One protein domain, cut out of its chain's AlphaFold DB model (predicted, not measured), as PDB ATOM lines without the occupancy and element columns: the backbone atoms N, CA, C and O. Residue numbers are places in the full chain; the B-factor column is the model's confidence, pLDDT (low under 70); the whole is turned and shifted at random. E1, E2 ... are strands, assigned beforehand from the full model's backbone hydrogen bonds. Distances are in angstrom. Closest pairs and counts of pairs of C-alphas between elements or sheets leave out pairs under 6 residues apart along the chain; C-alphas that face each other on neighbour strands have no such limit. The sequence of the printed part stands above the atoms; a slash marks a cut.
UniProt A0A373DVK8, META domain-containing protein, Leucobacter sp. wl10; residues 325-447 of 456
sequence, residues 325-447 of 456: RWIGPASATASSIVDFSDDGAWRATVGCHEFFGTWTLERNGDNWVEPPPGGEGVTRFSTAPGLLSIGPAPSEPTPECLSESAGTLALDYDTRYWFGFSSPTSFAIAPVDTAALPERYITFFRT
ATOM      1  N   ARG A 325     -21.180  -2.756 -40.314       92.00
ATOM      2  CA  ARG A 325     -20.858  -3.984 -39.599       92.00
ATOM      3  C   ARG A 325     -19.356  -4.154 -39.431       92.00
ATOM      4  O   ARG A 325     -18.591  -4.032 -40.393       92.00
ATOM      5  N   TRP A 326     -18.962  -4.530 -38.225       92.44
ATOM      6  CA  TRP A 326     -17.586  -4.687 -37.795       92.44
ATOM      7  C   TRP A 326     -17.397  -5.991 -37.035       92.44
ATOM      8  O   TRP A 326     -18.276  -6.430 -36.301       92.44
ATOM      9  N   ILE A 327     -16.234  -6.603 -37.195       91.75
ATOM     10  CA  ILE A 327     -15.808  -7.786 -36.459       91.75
ATOM     11  C   ILE A 327     -14.734  -7.346 -35.480       91.75
ATOM     12  O   ILE A 327     -13.676  -6.874 -35.893       91.75
ATOM     13  N   GLY A 328     -15.020  -7.473 -34.190       87.88
ATOM     14  CA  GLY A 328     -14.042  -7.248 -33.137       87.88
ATOM     15  C   GLY A 328     -13.072  -8.421 -33.004       87.88
ATOM     16  O   GLY A 328     -13.231  -9.451 -33.672       87.88
ATOM     17  N   PRO A 329     -12.064  -8.302 -32.128       80.81
ATOM     18  CA  PRO A 329     -11.121  -9.382 -31.910       80.81
ATOM     19  C   PRO A 329     -11.878 -10.638 -31.479       80.81
ATOM     20  O   PRO A 329     -12.785 -10.588 -30.641       80.81
ATOM     21  N   ALA A 330     -11.509 -11.770 -32.073       68.75
ATOM     22  CA  ALA A 330     -12.005 -13.053 -31.621       68.75
ATOM     23  C   ALA A 330     -11.436 -13.334 -30.227       68.75
ATOM     24  O   ALA A 330     -10.223 -13.280 -30.014       68.75
ATOM     25  N   SER A 331     -12.309 -13.648 -29.273       65.56
ATOM     26  CA  SER A 331     -11.870 -14.401 -28.107       65.56
ATOM     27  C   SER A 331     -11.503 -15.820 -28.559       65.56
ATOM     28  O   SER A 331     -11.807 -16.230 -29.682       65.56
ATOM     29  N   ALA A 332     -10.896 -16.614 -27.675       60.72
ATOM     30  CA  ALA A 332     -10.634 -18.026 -27.958       60.72
ATOM     31  C   ALA A 332     -11.904 -18.827 -28.327       60.72
ATOM     32  O   ALA A 332     -11.791 -19.946 -28.821       60.72
ATOM     33  N   THR A 333     -13.101 -18.286 -28.068       63.78
ATOM     34  CA  THR A 333     -14.374 -19.000 -28.193       63.78
ATOM     35  C   THR A 333     -15.396 -18.335 -29.115       63.78
ATOM     36  O   THR A 333     -16.318 -19.025 -29.546       63.78
ATOM     37  N   ALA A 334     -15.269 -17.045 -29.450       73.56
ATOM     38  CA  ALA A 334     -16.188 -16.363 -30.364       73.56
ATOM     39  C   ALA A 334     -15.609 -15.052 -30.922       73.56
ATOM     40  O   ALA A 334     -14.951 -14.295 -30.207       73.56
ATOM     41  N   SER A 335     -15.923 -14.738 -32.180       81.19
ATOM     42  CA  SER A 335     -15.823 -13.373 -32.697       81.19
ATOM     43  C   SER A 335     -16.987 -12.525 -32.185       81.19
ATOM     44  O   SER A 335     -18.110 -13.008 -32.025       81.19
ATOM     45  N   SER A 336     -16.707 -11.250 -31.910       88.88
ATOM     46  CA  SER A 336     -17.752 -10.252 -31.691       88.88
ATOM     47  C   SER A 336     -18.097  -9.602 -33.026       88.88
ATOM     48  O   SER A 336     -17.204  -9.249 -33.794       88.88
ATOM     49  N   ILE A 337     -19.385  -9.463 -33.319       92.25
ATOM     50  CA  ILE A 337     -19.876  -8.668 -34.449       92.25
ATOM     51  C   ILE A 337     -20.567  -7.449 -33.858       92.25
ATOM     52  O   ILE A 337     -21.344  -7.610 -32.925       92.25
ATOM     53  N   VAL A 338     -20.286  -6.258 -34.378       93.56
ATOM     54  CA  VAL A 338     -20.905  -4.994 -33.970       93.56
ATOM     55  C   VAL A 338     -21.440  -4.286 -35.209       93.56
ATOM     56  O   VAL A 338     -20.701  -4.035 -36.154       93.56
ATOM     57  N   ASP A 339     -22.723  -3.966 -35.205       93.94
ATOM     58  CA  ASP A 339     -23.432  -3.173 -36.198       93.94
ATOM     59  C   ASP A 339     -23.688  -1.778 -35.610       93.94
ATOM     60  O   ASP A 339     -24.461  -1.648 -34.664       93.94
ATOM     61  N   PHE A 340     -23.062  -0.737 -36.157       93.12
ATOM     62  CA  PHE A 340     -23.394   0.661 -35.864       93.12
ATOM     63  C   PHE A 340     -24.339   1.191 -36.947       93.12
ATOM     64  O   PHE A 340     -24.111   0.979 -38.136       93.12
ATOM     65  N   SER A 341     -25.401   1.875 -36.542       91.38
ATOM     66  CA  SER A 341     -26.396   2.494 -37.418       91.38
ATOM     67  C   SER A 341     -26.202   4.011 -37.472       91.38
ATOM     68  O   SER A 341     -25.760   4.609 -36.490       91.38
ATOM     69  N   ASP A 342     -26.558   4.627 -38.602       86.44
ATOM     70  CA  ASP A 342     -26.446   6.077 -38.837       86.44
ATOM     71  C   ASP A 342     -27.335   6.914 -37.896       86.44
ATOM     72  O   ASP A 342     -27.067   8.086 -37.655       86.44
ATOM     73  N   ASP A 343     -28.388   6.320 -37.329       88.19
ATOM     74  CA  ASP A 343     -29.275   6.963 -36.347       88.19
ATOM     75  C   ASP A 343     -28.705   6.978 -34.916       88.19
ATOM     76  O   ASP A 343     -29.399   7.354 -33.968       88.19
ATOM     77  N   GLY A 344     -27.449   6.555 -34.742       90.06
ATOM     78  CA  GLY A 344     -26.807   6.456 -33.437       90.06
ATOM     79  C   GLY A 344     -27.201   5.202 -32.655       90.06
ATOM     80  O   GLY A 344     -26.829   5.087 -31.492       90.06
ATOM     81  N   ALA A 345     -27.934   4.246 -33.232       93.88
ATOM     82  CA  ALA A 345     -28.140   2.937 -32.613       93.88
ATOM     83  C   ALA A 345     -26.957   1.999 -32.894       93.88
ATOM     84  O   ALA A 345     -26.276   2.114 -33.912       93.88
ATOM     85  N   TRP A 346     -26.704   1.037 -32.011       95.00
ATOM     86  CA  TRP A 346     -25.798  -0.074 -32.298       95.00
ATOM     87  C   TRP A 346     -26.353  -1.391 -31.773       95.00
ATOM     88  O   TRP A 346     -27.180  -1.425 -30.860       95.00
ATOM     89  N   ARG A 347     -25.869  -2.484 -32.355       93.75
ATOM     90  CA  ARG A 347     -26.163  -3.861 -31.965       93.75
ATOM     91  C   ARG A 347     -24.872  -4.660 -32.000       93.75
ATOM     92  O   ARG A 347     -24.073  -4.469 -32.902       93.75
ATOM     93  N   ALA A 348     -24.648  -5.565 -31.062       92.50
ATOM     94  CA  ALA A 348     -23.545  -6.506 -31.141       92.50
ATOM     95  C   ALA A 348     -23.978  -7.920 -30.790       92.50
ATOM     96  O   ALA A 348     -24.913  -8.128 -30.022       92.50
ATOM     97  N   THR A 349     -23.258  -8.898 -31.318       90.50
ATOM     98  CA  THR A 349     -23.429 -10.308 -30.983       90.50
ATOM     99  C   THR A 349     -22.095 -10.914 -30.590       90.50
ATOM    100  O   THR A 349     -21.111 -10.757 -31.317       90.50
ATOM    101  N   VAL A 350     -22.069 -11.640 -29.472       88.44
ATOM    102  CA  VAL A 350     -20.907 -12.423 -29.031       88.44
ATOM    103  C   VAL A 350     -21.383 -13.815 -28.634       88.44
ATOM    104  O   VAL A 350     -22.028 -14.002 -27.602       88.44
ATOM    105  N   GLY A 351     -21.098 -14.806 -29.478       86.12
ATOM    106  CA  GLY A 351     -21.713 -16.126 -29.342       86.12
ATOM    107  C   GLY A 351     -23.236 -16.030 -29.489       86.12
ATOM    108  O   GLY A 351     -23.728 -15.569 -30.514       86.12
ATOM    109  N   CYS A 352     -23.977 -16.454 -28.467       85.00
ATOM    110  CA  CYS A 352     -25.441 -16.355 -28.414       85.00
ATOM    111  C   CYS A 352     -25.951 -15.075 -27.730       85.00
ATOM    112  O   CYS A 352     -27.158 -14.841 -27.719       85.00
ATOM    113  N   HIS A 353     -25.062 -14.275 -27.133       84.31
ATOM    114  CA  HIS A 353     -25.457 -13.043 -26.465       84.31
ATOM    115  C   HIS A 353     -25.635 -11.930 -27.481       84.31
ATOM    116  O   HIS A 353     -24.816 -11.764 -28.388       84.31
ATOM    117  N   GLU A 354     -26.680 -11.140 -27.276       89.25
ATOM    118  CA  GLU A 354     -26.978  -9.958 -28.060       89.25
ATOM    119  C   GLU A 354     -26.949  -8.720 -27.165       89.25
ATOM    120  O   GLU A 354     -27.478  -8.717 -26.055       89.25
ATOM    121  N   PHE A 355     -26.325  -7.667 -27.665       90.12
ATOM    122  CA  PHE A 355     -26.174  -6.377 -27.014       90.12
ATOM    123  C   PHE A 355     -26.715  -5.312 -27.956       90.12
ATOM    124  O   PHE A 355     -26.646  -5.469 -29.174       90.12
ATOM    125  N   PHE A 356     -27.259  -4.234 -27.417       93.56
ATOM    126  CA  PHE A 356     -27.728  -3.115 -28.219       93.56
ATOM    127  C   PHE A 356     -27.812  -1.868 -27.355       93.56
ATOM    128  O   PHE A 356     -27.971  -1.948 -26.140       93.56
ATOM    129  N   GLY A 357     -27.729  -0.707 -27.983       92.81
ATOM    130  CA  GLY A 357     -27.830   0.562 -27.287       92.81
ATOM    131  C   GLY A 357     -27.719   1.724 -28.252       92.81
ATOM    132  O   GLY A 357     -27.928   1.580 -29.456       92.81
ATOM    133  N   THR A 358     -27.364   2.881 -27.714       94.31
ATOM    134  CA  THR A 358     -27.015   4.056 -28.512       94.31
ATOM    135  C   THR A 358     -25.514   4.286 -28.479       94.31
ATOM    136  O   THR A 358     -24.836   3.857 -27.546       94.31
ATOM    137  N   TRP A 359     -24.983   4.959 -29.483       94.69
ATOM    138  CA  TRP A 359     -23.613   5.429 -29.529       94.69
ATOM    139  C   TRP A 359     -23.603   6.895 -29.938       94.69
ATOM    140  O   TRP A 359     -24.485   7.374 -30.648       94.69
ATOM    141  N   THR A 360     -22.593   7.613 -29.472       91.06
ATOM    142  CA  THR A 360     -22.274   8.950 -29.961       91.06
ATOM    143  C   THR A 360     -20.781   9.030 -30.207       91.06
ATOM    144  O   THR A 360     -19.990   8.433 -29.474       91.06
ATOM    145  N   LEU A 361     -20.387   9.762 -31.243       88.31
ATOM    146  CA  LEU A 361     -18.990  10.066 -31.499       88.31
ATOM    147  C   LEU A 361     -18.803  11.569 -31.356       88.31
ATOM    148  O   LEU A 361     -19.289  12.359 -32.159       88.31
ATOM    149  N   GLU A 362     -18.141  11.963 -30.277       84.94
ATOM    150  CA  GLU A 362     -17.792  13.357 -30.042       84.94
ATOM    151  C   GLU A 362     -16.417  13.634 -30.636       84.94
ATOM    152  O   GLU A 362     -15.497  12.828 -30.477       84.94
ATOM    153  N   ARG A 363     -16.248  14.799 -31.269       75.50
ATOM    154  CA  ARG A 363     -14.915  15.310 -31.594       75.50
ATOM    155  C   ARG A 363     -14.183  15.516 -30.270       75.50
ATOM    156  O   ARG A 363     -14.623  16.306 -29.433       75.50
ATOM    157  N   ASN A 364     -13.087  14.794 -30.059       71.69
ATOM    158  CA  ASN A 364     -12.180  15.159 -28.982       71.69
ATOM    159  C   ASN A 364     -11.604  16.524 -29.384       71.69
ATOM    160  O   ASN A 364     -11.096  16.634 -30.494       71.69
ATOM    161  N   GLY A 365     -11.804  17.571 -28.574       66.75
ATOM    162  CA  GLY A 365     -11.424  18.949 -28.927       66.75
ATOM    163  C   GLY A 365      -9.913  19.132 -29.146       66.75
ATOM    164  O   GLY A 365      -9.199  18.196 -29.481       66.75
ATOM    165  N   ASP A 366      -9.369  20.318 -28.866       58.72
ATOM    166  CA  ASP A 366      -7.932  20.627 -29.053       58.72
ATOM    167  C   ASP A 366      -6.954  19.755 -28.228       58.72
ATOM    168  O   ASP A 366      -5.741  19.943 -28.291       58.72
ATOM    169  N   ASN A 367      -7.450  18.775 -27.465       56.19
ATOM    170  CA  ASN A 367      -6.675  17.812 -26.682       56.19
ATOM    171  C   ASN A 367      -6.049  16.716 -27.554       56.19
ATOM    172  O   ASN A 367      -6.053  15.529 -27.215       56.19
ATOM    173  N   TRP A 368      -5.484  17.139 -28.674       56.47
ATOM    174  CA  TRP A 368      -4.523  16.378 -29.431       56.47
ATOM    175  C   TRP A 368      -3.283  16.142 -28.577       56.47
ATOM    176  O   TRP A 368      -2.456  17.030 -28.377       56.47
ATOM    177  N   VAL A 369      -3.158  14.928 -28.046       55.50
ATOM    178  CA  VAL A 369      -1.920  14.496 -27.407       55.50
ATOM    179  C   VAL A 369      -1.044  13.913 -28.499       55.50
ATOM    180  O   VAL A 369      -1.186  12.751 -28.871       55.50
ATOM    181  N   GLU A 370      -0.150  14.741 -29.035       52.84
ATOM    182  CA  GLU A 370       0.912  14.246 -29.900       52.84
ATOM    183  C   GLU A 370       1.744  13.241 -29.082       52.84
ATOM    184  O   GLU A 370       2.238  13.590 -28.000       52.84
ATOM    185  N   PRO A 371       1.847  11.970 -29.512       51.81
ATOM    186  CA  PRO A 371       2.627  10.997 -28.771       51.81
ATOM    187  C   PRO A 371       4.076  11.491 -28.689       51.81
ATOM    188  O   PRO A 371       4.599  12.014 -29.677       51.81
ATOM    189  N   PRO A 372       4.752  11.338 -27.536       53.34
ATOM    190  CA  PRO A 372       6.108  11.835 -27.371       53.34
ATOM    191  C   PRO A 372       7.019  11.274 -28.478       53.34
ATOM    192  O   PRO A 372       7.015  10.059 -28.725       53.34
ATOM    193  N   PRO A 373       7.805  12.125 -29.162       50.66
ATOM    194  CA  PRO A 373       8.683  11.679 -30.233       50.66
ATOM    195  C   PRO A 373       9.762  10.757 -29.649       50.66
ATOM    196  O   PRO A 373      10.612  11.205 -28.884       50.66
ATOM    197  N   GLY A 374       9.732   9.464 -29.989       52.88
ATOM    198  CA  GLY A 374      10.808   8.523 -29.631       52.88
ATOM    199  C   GLY A 374      10.399   7.146 -29.100       52.88
ATOM    200  O   GLY A 374      11.279   6.343 -28.813       52.88
ATOM    201  N   GLY A 375       9.106   6.830 -28.982       53.47
ATOM    202  CA  GLY A 375       8.664   5.470 -28.654       53.47
ATOM    203  C   GLY A 375       8.765   4.529 -29.859       53.47
ATOM    204  O   GLY A 375       7.804   4.394 -30.617       53.47
ATOM    205  N   GLU A 376       9.918   3.897 -30.078       48.69
ATOM    206  CA  GLU A 376      10.027   2.776 -31.021       48.69
ATOM    207  C   GLU A 376       9.157   1.608 -30.527       48.69
ATOM    208  O   GLU A 376       9.346   1.104 -29.423       48.69
ATOM    209  N   GLY A 377       8.181   1.183 -31.334       48.47
ATOM    210  CA  GLY A 377       7.411  -0.046 -31.098       48.47
ATOM    211  C   GLY A 377       5.979   0.119 -30.581       48.47
ATOM    212  O   GLY A 377       5.255  -0.871 -30.543       48.47
ATOM    213  N   VAL A 378       5.524   1.330 -30.251       49.34
ATOM    214  CA  VAL A 378       4.091   1.565 -30.004       49.34
ATOM    215  C   VAL A 378       3.436   1.825 -31.356       49.34
ATOM    216  O   VAL A 378       3.817   2.769 -32.050       49.34
ATOM    217  N   THR A 379       2.488   0.975 -31.756       47.50
ATOM    218  CA  THR A 379       1.584   1.236 -32.881       47.50
ATOM    219  C   THR A 379       0.997   2.624 -32.676       47.50
ATOM    220  O   THR A 379       0.203   2.852 -31.766       47.50
ATOM    221  N   ARG A 380       1.494   3.579 -33.465       49.84
ATOM    222  CA  ARG A 380       1.159   4.991 -33.347       49.84
ATOM    223  C   ARG A 380      -0.292   5.159 -33.779       49.84
ATOM    224  O   ARG A 380      -0.546   5.484 -34.930       49.84
ATOM    225  N   PHE A 381      -1.233   5.025 -32.851       51.16
ATOM    226  CA  PHE A 381      -2.440   5.839 -32.926       51.16
ATOM    227  C   PHE A 381      -1.990   7.262 -32.643       51.16
ATOM    228  O   PHE A 381      -2.097   7.773 -31.534       51.16
ATOM    229  N   SER A 382      -1.380   7.882 -33.657       48.84
ATOM    230  CA  SER A 382      -1.063   9.298 -33.589       48.84
ATOM    231  C   SER A 382      -2.333  10.129 -33.529       48.84
ATOM    232  O   SER A 382      -2.210  11.303 -33.238       48.84
ATOM    233  N   THR A 383      -3.512   9.525 -33.751       52.09
ATOM    234  CA  THR A 383      -4.807  10.184 -33.831       52.09
ATOM    235  C   THR A 383      -5.882   9.331 -33.136       52.09
ATOM    236  O   THR A 383      -6.358   8.329 -33.660       52.09
ATOM    237  N   ALA A 384      -6.252   9.685 -31.903       57.25
ATOM    238  CA  ALA A 384      -7.540   9.298 -31.315       57.25
ATOM    239  C   ALA A 384      -8.493  10.495 -31.500       57.25
ATOM    240  O   ALA A 384      -8.691  11.281 -30.571       57.25
ATOM    241  N   PRO A 385      -8.987  10.724 -32.727       62.62
ATOM    242  CA  PRO A 385      -9.752  11.912 -33.122       62.62
ATOM    243  C   PRO A 385     -11.083  12.081 -32.390       62.62
ATOM    244  O   PRO A 385     -11.636  13.181 -32.350       62.62
ATOM    245  N   GLY A 386     -11.627  10.990 -31.852       77.44
ATOM    246  CA  GLY A 386     -12.979  10.962 -31.329       77.44
ATOM    247  C   GLY A 386     -13.078  10.291 -29.972       77.44
ATOM    248  O   GLY A 386     -12.298   9.404 -29.622       77.44
ATOM    249  N   LEU A 387     -14.083  10.721 -29.220       87.31
ATOM    250  CA  LEU A 387     -14.575  10.043 -28.034       87.31
ATOM    251  C   LEU A 387     -15.846   9.292 -28.424       87.31
ATOM    252  O   LEU A 387     -16.917   9.890 -28.544       87.31
ATOM    253  N   LEU A 388     -15.720   7.983 -28.626       91.31
ATOM    254  CA  LEU A 388     -16.865   7.100 -28.810       91.31
ATOM    255  C   LEU A 388     -17.485   6.834 -27.440       91.31
ATOM    256  O   LEU A 388     -16.830   6.285 -26.557       91.31
ATOM    257  N   SER A 389     -18.740   7.213 -27.250       92.62
ATOM    258  CA  SER A 389     -19.487   6.907 -26.031       92.62
ATOM    259  C   SER A 389     -20.521   5.838 -26.343       92.62
ATOM    260  O   SER A 389     -21.335   6.005 -27.250       92.62
ATOM    261  N   ILE A 390     -20.483   4.739 -25.594       93.31
ATOM    262  CA  ILE A 390     -21.505   3.697 -25.646       93.31
ATOM    263  C   ILE A 390     -22.547   4.034 -24.584       93.31
ATOM    264  O   ILE A 390     -22.217   4.214 -23.413       93.31
ATOM    265  N   GLY A 391     -23.795   4.192 -25.017       87.38
ATOM    266  CA  GLY A 391     -24.926   4.575 -24.179       87.38
ATOM    267  C   GLY A 391     -25.240   3.557 -23.078       87.38
ATOM    268  O   GLY A 391     -24.568   2.530 -22.966       87.38
ATOM    269  N   PRO A 392     -26.270   3.827 -22.262       85.12
ATOM    270  CA  PRO A 392     -26.628   2.953 -21.160       85.12
ATOM    271  C   PRO A 392     -27.120   1.601 -21.662       85.12
ATOM    272  O   PRO A 392     -27.690   1.485 -22.753       85.12
ATOM    273  N   ALA A 393     -26.944   0.586 -20.818       80.19
ATOM    274  CA  ALA A 393     -27.550  -0.714 -21.048       80.19
ATOM    275  C   ALA A 393     -29.075  -0.567 -21.197       80.19
ATOM    276  O   ALA A 393     -29.693   0.234 -20.480       80.19
ATOM    277  N   PRO A 394     -29.711  -1.337 -22.095       81.06
ATOM    278  CA  PRO A 394     -31.160  -1.351 -22.185       81.06
ATOM    279  C   PRO A 394     -31.758  -1.797 -20.846       81.06
ATOM    280  O   PRO A 394     -31.200  -2.630 -20.136       81.06
ATOM    281  N   SER A 395     -32.913  -1.236 -20.483       79.31
ATOM    282  CA  SER A 395     -33.574  -1.530 -19.203       79.31
ATOM    283  C   SER A 395     -34.123  -2.956 -19.102       79.31
ATOM    284  O   SER A 395     -34.495  -3.393 -18.013       79.31
ATOM    285  N   GLU A 396     -34.232  -3.659 -20.229       78.00
ATOM    286  CA  GLU A 396     -34.729  -5.029 -20.283       78.00
ATOM    287  C   GLU A 396     -33.577  -6.031 -20.140       78.00
ATOM    288  O   GLU A 396     -32.521  -5.846 -20.748       78.00
ATOM    289  N   PRO A 397     -33.755  -7.099 -19.340       66.19
ATOM    290  CA  PRO A 397     -32.727  -8.112 -19.171       66.19
ATOM    291  C   PRO A 397     -32.460  -8.817 -20.501       66.19
ATOM    292  O   PRO A 397     -33.384  -9.277 -21.174       66.19
ATOM    293  N   THR A 398     -31.185  -8.930 -20.863       70.56
ATOM    294  CA  THR A 398     -30.753  -9.721 -22.014       70.56
ATOM    295  C   THR A 398     -31.210 -11.171 -21.820       70.56
ATOM    296  O   THR A 398     -31.026 -11.708 -20.724       70.56
ATOM    297  N   PRO A 399     -31.804 -11.827 -22.834       73.56
ATOM    298  CA  PRO A 399     -32.164 -13.235 -22.726       73.56
ATOM    299  C   PRO A 399     -30.942 -14.068 -22.315       73.56
ATOM    300  O   PRO A 399     -29.861 -13.936 -22.895       73.56
ATOM    301  N   GLU A 400     -31.107 -14.904 -21.286       75.00
ATOM    302  CA  GLU A 400     -30.030 -15.757 -20.785       75.00
ATOM    303  C   GLU A 400     -29.643 -16.794 -21.844       75.00
ATOM    304  O   GLU A 400     -30.466 -17.581 -22.321       75.00
ATOM    305  N   CYS A 401     -28.360 -16.819 -22.195       79.69
ATOM    306  CA  CYS A 401     -27.795 -17.908 -22.969       79.69
ATOM    307  C   CYS A 401     -27.776 -19.191 -22.141       79.69
ATOM    308  O   CYS A 401     -27.206 -19.231 -21.056       79.69
ATOM    309  N   LEU A 402     -28.319 -20.273 -22.699       78.25
ATOM    310  CA  LEU A 402     -28.268 -21.601 -22.075       78.25
ATOM    311  C   LEU A 402     -26.866 -22.242 -22.122       78.25
ATOM    312  O   LEU A 402     -26.656 -23.291 -21.519       78.25
ATOM    313  N   SER A 403     -25.912 -21.652 -22.849       77.06
ATOM    314  CA  SER A 403     -24.533 -22.139 -22.951       77.06
ATOM    315  C   SER A 403     -23.592 -21.396 -22.003       77.06
ATOM    316  O   SER A 403     -23.575 -20.169 -21.993       77.06
ATOM    317  N   GLU A 404     -22.723 -22.132 -21.304       71.62
ATOM    318  CA  GLU A 404     -21.712 -21.577 -20.385       71.62
ATOM    319  C   GLU A 404     -20.612 -20.743 -21.075       71.62
ATOM    320  O   GLU A 404     -19.825 -20.074 -20.407       71.62
ATOM    321  N   SER A 405     -20.540 -20.742 -22.410       69.25
ATOM    322  CA  SER A 405     -19.601 -19.909 -23.165       69.25
ATOM    323  C   SER A 405     -20.124 -18.476 -23.314       69.25
ATOM    324  O   SER A 405     -20.463 -18.040 -24.416       69.25
ATOM    325  N   ALA A 406     -20.195 -17.743 -22.204       66.25
ATOM    326  CA  ALA A 406     -20.468 -16.312 -22.230       66.25
ATOM    327  C   ALA A 406     -19.240 -15.584 -22.794       66.25
ATOM    328  O   ALA A 406     -18.226 -15.412 -22.118       66.25
ATOM    329  N   GLY A 407     -19.299 -15.202 -24.069       73.94
ATOM    330  CA  GLY A 407     -18.306 -14.296 -24.629       73.94
ATOM    331  C   GLY A 407     -18.459 -12.905 -24.011       73.94
ATOM    332  O   GLY A 407     -19.573 -12.443 -23.779       73.94
ATOM    333  N   THR A 408     -17.345 -12.232 -23.735       80.94
ATOM    334  CA  THR A 408     -17.350 -10.849 -23.244       80.94
ATOM    335  C   THR A 408     -17.351  -9.897 -24.434       80.94
ATOM    336  O   THR A 408     -16.496 -10.010 -25.315       80.94
ATOM    337  N   LEU A 409     -18.312  -8.970 -24.478       84.50
ATOM    338  CA  LEU A 409     -18.287  -7.878 -25.444       84.50
ATOM    339  C   LEU A 409     -17.147  -6.922 -25.087       84.50
ATOM    340  O   LEU A 409     -16.945  -6.584 -23.929       84.50
ATOM    341  N   ALA A 410     -16.404  -6.483 -26.095       86.50
ATOM    342  CA  ALA A 410     -15.306  -5.533 -25.932       86.50
ATOM    343  C   ALA A 410     -15.762  -4.071 -25.703       86.50
ATOM    344  O   ALA A 410     -14.931  -3.182 -25.529       86.50
ATOM    345  N   LEU A 411     -17.072  -3.836 -25.752       88.19
ATOM    346  CA  LEU A 411     -17.759  -2.573 -25.518       88.19
ATOM    347  C   LEU A 411     -18.570  -2.714 -24.229       88.19
ATOM    348  O   LEU A 411     -19.504  -3.511 -24.157       88.19
ATOM    349  N   ASP A 412     -18.210  -1.920 -23.240       89.81
ATOM    350  CA  ASP A 412     -18.905  -1.764 -21.980       89.81
ATOM    351  C   ASP A 412     -19.898  -0.608 -22.118       89.81
ATOM    352  O   ASP A 412     -19.604   0.439 -22.705       89.81
ATOM    353  N   TYR A 413     -21.095  -0.797 -21.569       91.50
ATOM    354  CA  TYR A 413     -22.080   0.275 -21.469       91.50
ATOM    355  C   TYR A 413     -21.567   1.408 -20.580       91.50
ATOM    356  O   TYR A 413     -20.712   1.200 -19.714       91.50
ATOM    357  N   ASP A 414     -22.089   2.614 -20.806       90.31
ATOM    358  CA  ASP A 414     -21.729   3.830 -20.063       90.31
ATOM    359  C   ASP A 414     -20.218   4.133 -20.058       90.31
ATOM    360  O   ASP A 414     -19.710   4.869 -19.207       90.31
ATOM    361  N   THR A 415     -19.486   3.573 -21.024       89.88
ATOM    362  CA  THR A 415     -18.038   3.722 -21.147       89.88
ATOM    363  C   THR A 415     -17.707   4.608 -22.336       89.88
ATOM    364  O   THR A 415     -18.300   4.520 -23.416       89.88
ATOM    365  N   ARG A 416     -16.734   5.496 -22.119       91.19
ATOM    366  CA  ARG A 416     -16.143   6.323 -23.168       91.19
ATOM    367  C   ARG A 416     -14.859   5.674 -23.647       91.19
ATOM    368  O   ARG A 416     -14.051   5.210 -22.839       91.19
ATOM    369  N   TYR A 417     -14.665   5.709 -24.950       90.06
ATOM    370  CA  TYR A 417     -13.522   5.156 -25.638       90.06
ATOM    371  C   TYR A 417     -12.815   6.247 -26.428       90.06
ATOM    372  O   TYR A 417     -13.443   6.992 -27.179       90.06
ATOM    373  N   TRP A 418     -11.494   6.287 -26.313       86.56
ATOM    374  CA  TRP A 418     -10.648   6.788 -27.380       86.56
ATOM    375  C   TRP A 418     -10.961   5.997 -28.641       86.56
ATOM    376  O   TRP A 418     -10.965   4.770 -28.596       86.56
ATOM    377  N   PHE A 419     -11.241   6.690 -29.736       86.44
ATOM    378  CA  PHE A 419     -11.610   6.096 -31.013       86.44
ATOM    379  C   PHE A 419     -10.734   6.669 -32.122       86.44
ATOM    380  O   PHE A 419     -10.566   7.886 -32.196       86.44
ATOM    381  N   GLY A 420     -10.231   5.803 -33.002       81.12
ATOM    382  CA  GLY A 420      -9.531   6.199 -34.221       81.12
ATOM    383  C   GLY A 420      -9.564   5.106 -35.283       81.12
ATOM    384  O   GLY A 420      -9.556   3.914 -34.969       81.12
ATOM    385  N   PHE A 421      -9.599   5.505 -36.553       79.31
ATOM    386  CA  PHE A 421      -9.395   4.570 -37.657       79.31
ATOM    387  C   PHE A 421      -7.904   4.245 -37.769       79.31
ATOM    388  O   PHE A 421      -7.074   5.134 -37.658       79.31
ATOM    389  N   SER A 422      -7.571   2.970 -37.957       73.69
ATOM    390  CA  SER A 422      -6.212   2.533 -38.322       73.69
ATOM    391  C   SER A 422      -6.086   2.242 -39.817       73.69
ATOM    392  O   SER A 422      -4.983   2.118 -40.341       73.69
ATOM    393  N   SER A 423      -7.219   2.070 -40.500       71.81
ATOM    394  CA  SER A 423      -7.327   1.969 -41.952       71.81
ATOM    395  C   SER A 423      -8.785   2.217 -42.383       71.81
ATOM    396  O   SER A 423      -9.682   2.231 -41.537       71.81
ATOM    397  N   PRO A 424      -9.088   2.324 -43.692       69.56
ATOM    398  CA  PRO A 424     -10.472   2.391 -44.181       69.56
ATOM    399  C   PRO A 424     -11.358   1.197 -43.790       69.56
ATOM    400  O   PRO A 424     -12.584   1.272 -43.886       69.56
ATOM    401  N   THR A 425     -10.749   0.076 -43.399       79.06
ATOM    402  CA  THR A 425     -11.436  -1.164 -43.030       79.06
ATOM    403  C   THR A 425     -11.178  -1.567 -41.587       79.06
ATOM    404  O   THR A 425     -11.605  -2.646 -41.190       79.06
ATOM    405  N   SER A 426     -10.524  -0.731 -40.779       84.75
ATOM    406  CA  SER A 426     -10.312  -1.028 -39.367       84.75
ATOM    407  C   SER A 426     -10.318   0.219 -38.502       84.75
ATOM    408  O   SER A 426      -9.714   1.235 -38.836       84.75
ATOM    409  N   PHE A 427     -10.949   0.113 -37.341       87.69
ATOM    410  CA  PHE A 427     -10.825   1.107 -36.285       87.69
ATOM    411  C   PHE A 427     -10.329   0.443 -35.015       87.69
ATOM    412  O   PHE A 427     -10.433  -0.772 -34.850       87.69
ATOM    413  N   ALA A 428      -9.779   1.242 -34.118       88.19
ATOM    414  CA  ALA A 428      -9.439   0.795 -32.790       88.19
ATOM    415  C   ALA A 428     -10.081   1.686 -31.743       88.19
ATOM    416  O   ALA A 428     -10.273   2.888 -31.941       88.19
ATOM    417  N   ILE A 429     -10.402   1.058 -30.620       89.44
ATOM    418  CA  ILE A 429     -10.911   1.736 -29.441       89.44
ATOM    419  C   ILE A 429     -10.078   1.405 -28.219       89.44
ATOM    420  O   ILE A 429      -9.447   0.344 -28.138       89.44
ATOM    421  N   ALA A 430     -10.121   2.305 -27.248       87.62
ATOM    422  CA  ALA A 430      -9.491   2.096 -25.962       87.62
ATOM    423  C   ALA A 430     -10.230   2.874 -24.861       87.62
ATOM    424  O   ALA A 430     -10.530   4.045 -25.081       87.62
ATOM    425  N   PRO A 431     -10.557   2.277 -23.702       87.94
ATOM    426  CA  PRO A 431     -11.271   2.984 -22.638       87.94
ATOM    427  C   PRO A 431     -10.550   4.266 -22.190       87.94
ATOM    428  O   PRO A 431      -9.322   4.317 -22.144       87.94
ATOM    429  N   VAL A 432     -11.312   5.299 -21.828       85.19
ATOM    430  CA  VAL A 432     -10.792   6.604 -21.359       85.19
ATOM    431  C   VAL A 432     -10.439   6.580 -19.853       85.19
ATOM    432  O   VAL A 432     -10.176   7.618 -19.253       85.19
ATOM    433  N   ASP A 433     -10.429   5.411 -19.201       73.81
ATOM    434  CA  ASP A 433     -10.259   5.305 -17.741       73.81
ATOM    435  C   ASP A 433      -8.854   5.690 -17.235       73.81
ATOM    436  O   ASP A 433      -8.684   6.020 -16.057       73.81
ATOM    437  N   THR A 434      -7.856   5.734 -18.122       55.72
ATOM    438  CA  THR A 434      -6.499   6.165 -17.805       55.72
ATOM    439  C   THR A 434      -6.234   7.591 -18.280       55.72
ATOM    440  O   THR A 434      -6.451   7.944 -19.434       55.72
ATOM    441  N   ALA A 435      -5.628   8.408 -17.410       56.44
ATOM    442  CA  ALA A 435      -5.085   9.729 -17.758       56.44
ATOM    443  C   ALA A 435      -3.953   9.686 -18.819       56.44
ATOM    444  O   ALA A 435      -3.380  10.719 -19.154       56.44
ATOM    445  N   ALA A 436      -3.610   8.497 -19.319       59.91
ATOM    446  CA  ALA A 436      -2.635   8.235 -20.365       59.91
ATOM    447  C   ALA A 436      -3.277   7.375 -21.465       59.91
ATOM    448  O   ALA A 436      -4.223   6.634 -21.197       59.91
ATOM    449  N   LEU A 437      -2.743   7.450 -22.688       59.72
ATOM    450  CA  LEU A 437      -3.127   6.543 -23.770       59.72
ATOM    451  C   LEU A 437      -2.827   5.091 -23.351       59.72
ATOM    452  O   LEU A 437      -1.713   4.817 -22.894       59.72
ATOM    453  N   PRO A 438      -3.787   4.165 -23.474       65.75
ATOM    454  CA  PRO A 438      -3.583   2.784 -23.060       65.75
ATOM    455  C   PRO A 438      -2.594   2.056 -23.976       65.75
ATOM    456  O   PRO A 438      -2.491   2.315 -25.174       65.75
ATOM    457  N   GLU A 439      -1.872   1.088 -23.409       65.56
ATOM    458  CA  GLU A 439      -0.941   0.229 -24.160       65.56
ATOM    459  C   GLU A 439      -1.662  -0.820 -25.022       65.56
ATOM    460  O   GLU A 439      -1.050  -1.451 -25.884       65.56
ATOM    461  N   ARG A 440      -2.959  -1.046 -24.777       71.56
ATOM    462  CA  ARG A 440      -3.765  -2.059 -25.463       71.56
ATOM    463  C   ARG A 440      -4.989  -1.429 -26.098       71.56
ATOM    464  O   ARG A 440      -5.725  -0.692 -25.450       71.56
ATOM    465  N   TYR A 441      -5.208  -1.811 -27.347       80.31
ATOM    466  CA  TYR A 441      -6.321  -1.366 -28.164       80.31
ATOM    467  C   TYR A 441      -7.137  -2.567 -28.608       80.31
ATOM    468  O   TYR A 441      -6.606  -3.660 -28.827       80.31
ATOM    469  N   ILE A 442      -8.431  -2.339 -28.764       87.81
ATOM    470  CA  ILE A 442      -9.356  -3.315 -29.316       87.81
ATOM    471  C   ILE A 442      -9.603  -2.904 -30.760       87.81
ATOM    472  O   ILE A 442     -10.197  -1.859 -31.011       87.81
ATOM    473  N   THR A 443      -9.119  -3.712 -31.699       88.69
ATOM    474  CA  THR A 443      -9.243  -3.433 -33.134       88.69
ATOM    475  C   THR A 443     -10.440  -4.160 -33.720       88.69
ATOM    476  O   THR A 443     -10.581  -5.371 -33.562       88.69
ATOM    477  N   PHE A 444     -11.264  -3.419 -34.444       90.12
ATOM    478  CA  PHE A 444     -12.406  -3.914 -35.190       90.12
ATOM    479  C   PHE A 444     -12.133  -3.812 -36.687       90.12
ATOM    480  O   PHE A 444     -11.486  -2.869 -37.138       90.12
ATOM    481  N   PHE A 445     -12.657  -4.760 -37.460       89.56
ATOM    482  CA  PHE A 445     -12.490  -4.836 -38.910       89.56
ATOM    483  C   PHE A 445     -13.839  -4.790 -39.615       89.56
ATOM    484  O   PHE A 445     -14.758  -5.519 -39.251       89.56
ATOM    485  N   ARG A 446     -13.976  -3.947 -40.634       86.38
ATOM    486  CA  ARG A 446     -15.219  -3.783 -41.387       86.38
ATOM    487  C   ARG A 446     -15.517  -5.049 -42.179       86.38
ATOM    488  O   ARG A 446     -14.643  -5.560 -42.877       86.38
ATOM    489  N   THR A 447     -16.760  -5.516 -42.149       83.50
ATOM    490  CA  THR A 447     -17.218  -6.512 -43.124       83.50
ATOM    491  C   THR A 447     -17.748  -5.774 -44.340       83.50
ATOM    492  O   THR A 447     -18.744  -5.054 -44.238       83.50
TER     493      THR A 447
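Overview. This is residues 325 to 447 of the 456 residues of the protein "META domain-containing protein" of Leucobacter sp. wl10 (UniProt A0A373DVK8). A small closed barrel of eight strands, E1 to E8 in chain order, has two long loops, residues 364 to 385 and 391 to 415, reaching out to opposite ends of the longest axis. The ring is an antiparallel meander, each strand the antiparallel neighbour of the one before. It is all strand with little regular structure: 49 of 123 printed residues. The whole is compact, radius of gyration of the C-alphas 15.3 A, spanning 50 by 30 by 27 A.

Arrangement. E1, residues 325 to 327, and E2, 336 to 340, form a hairpin; N 326 and O 338 are 2.7 A apart. E4, 353 to 363, bends by 52 degrees at residue 357. It forms hairpins with E3, 345 to 350 (N 348 and O 355, 2.8 A), and E5, 386 to 390 (N 360 and O 389, 3.0 A). E8, 442 to 446, and E1 close the barrel; N 327 and O 445 are 2.8 A apart.

Along the chain. C-alpha 325 is at (-20.858, -3.984, -39.599). E4 is 30.7 A long; E6, 416 to 423, 21.2 A; E7, 426 to 431, 17.2 A. E8 ends with C-alpha 446 at (-15.219, -3.783, -41.387).

Size, cuts and confidence. The farthest C-alphas, Pro 373 and Leu 402, are 50.4 A apart. The printed part has no cut. Links E4 to E5 and E5 to E6 are long. Residues 365 to 385, among others, have pLDDT under 70.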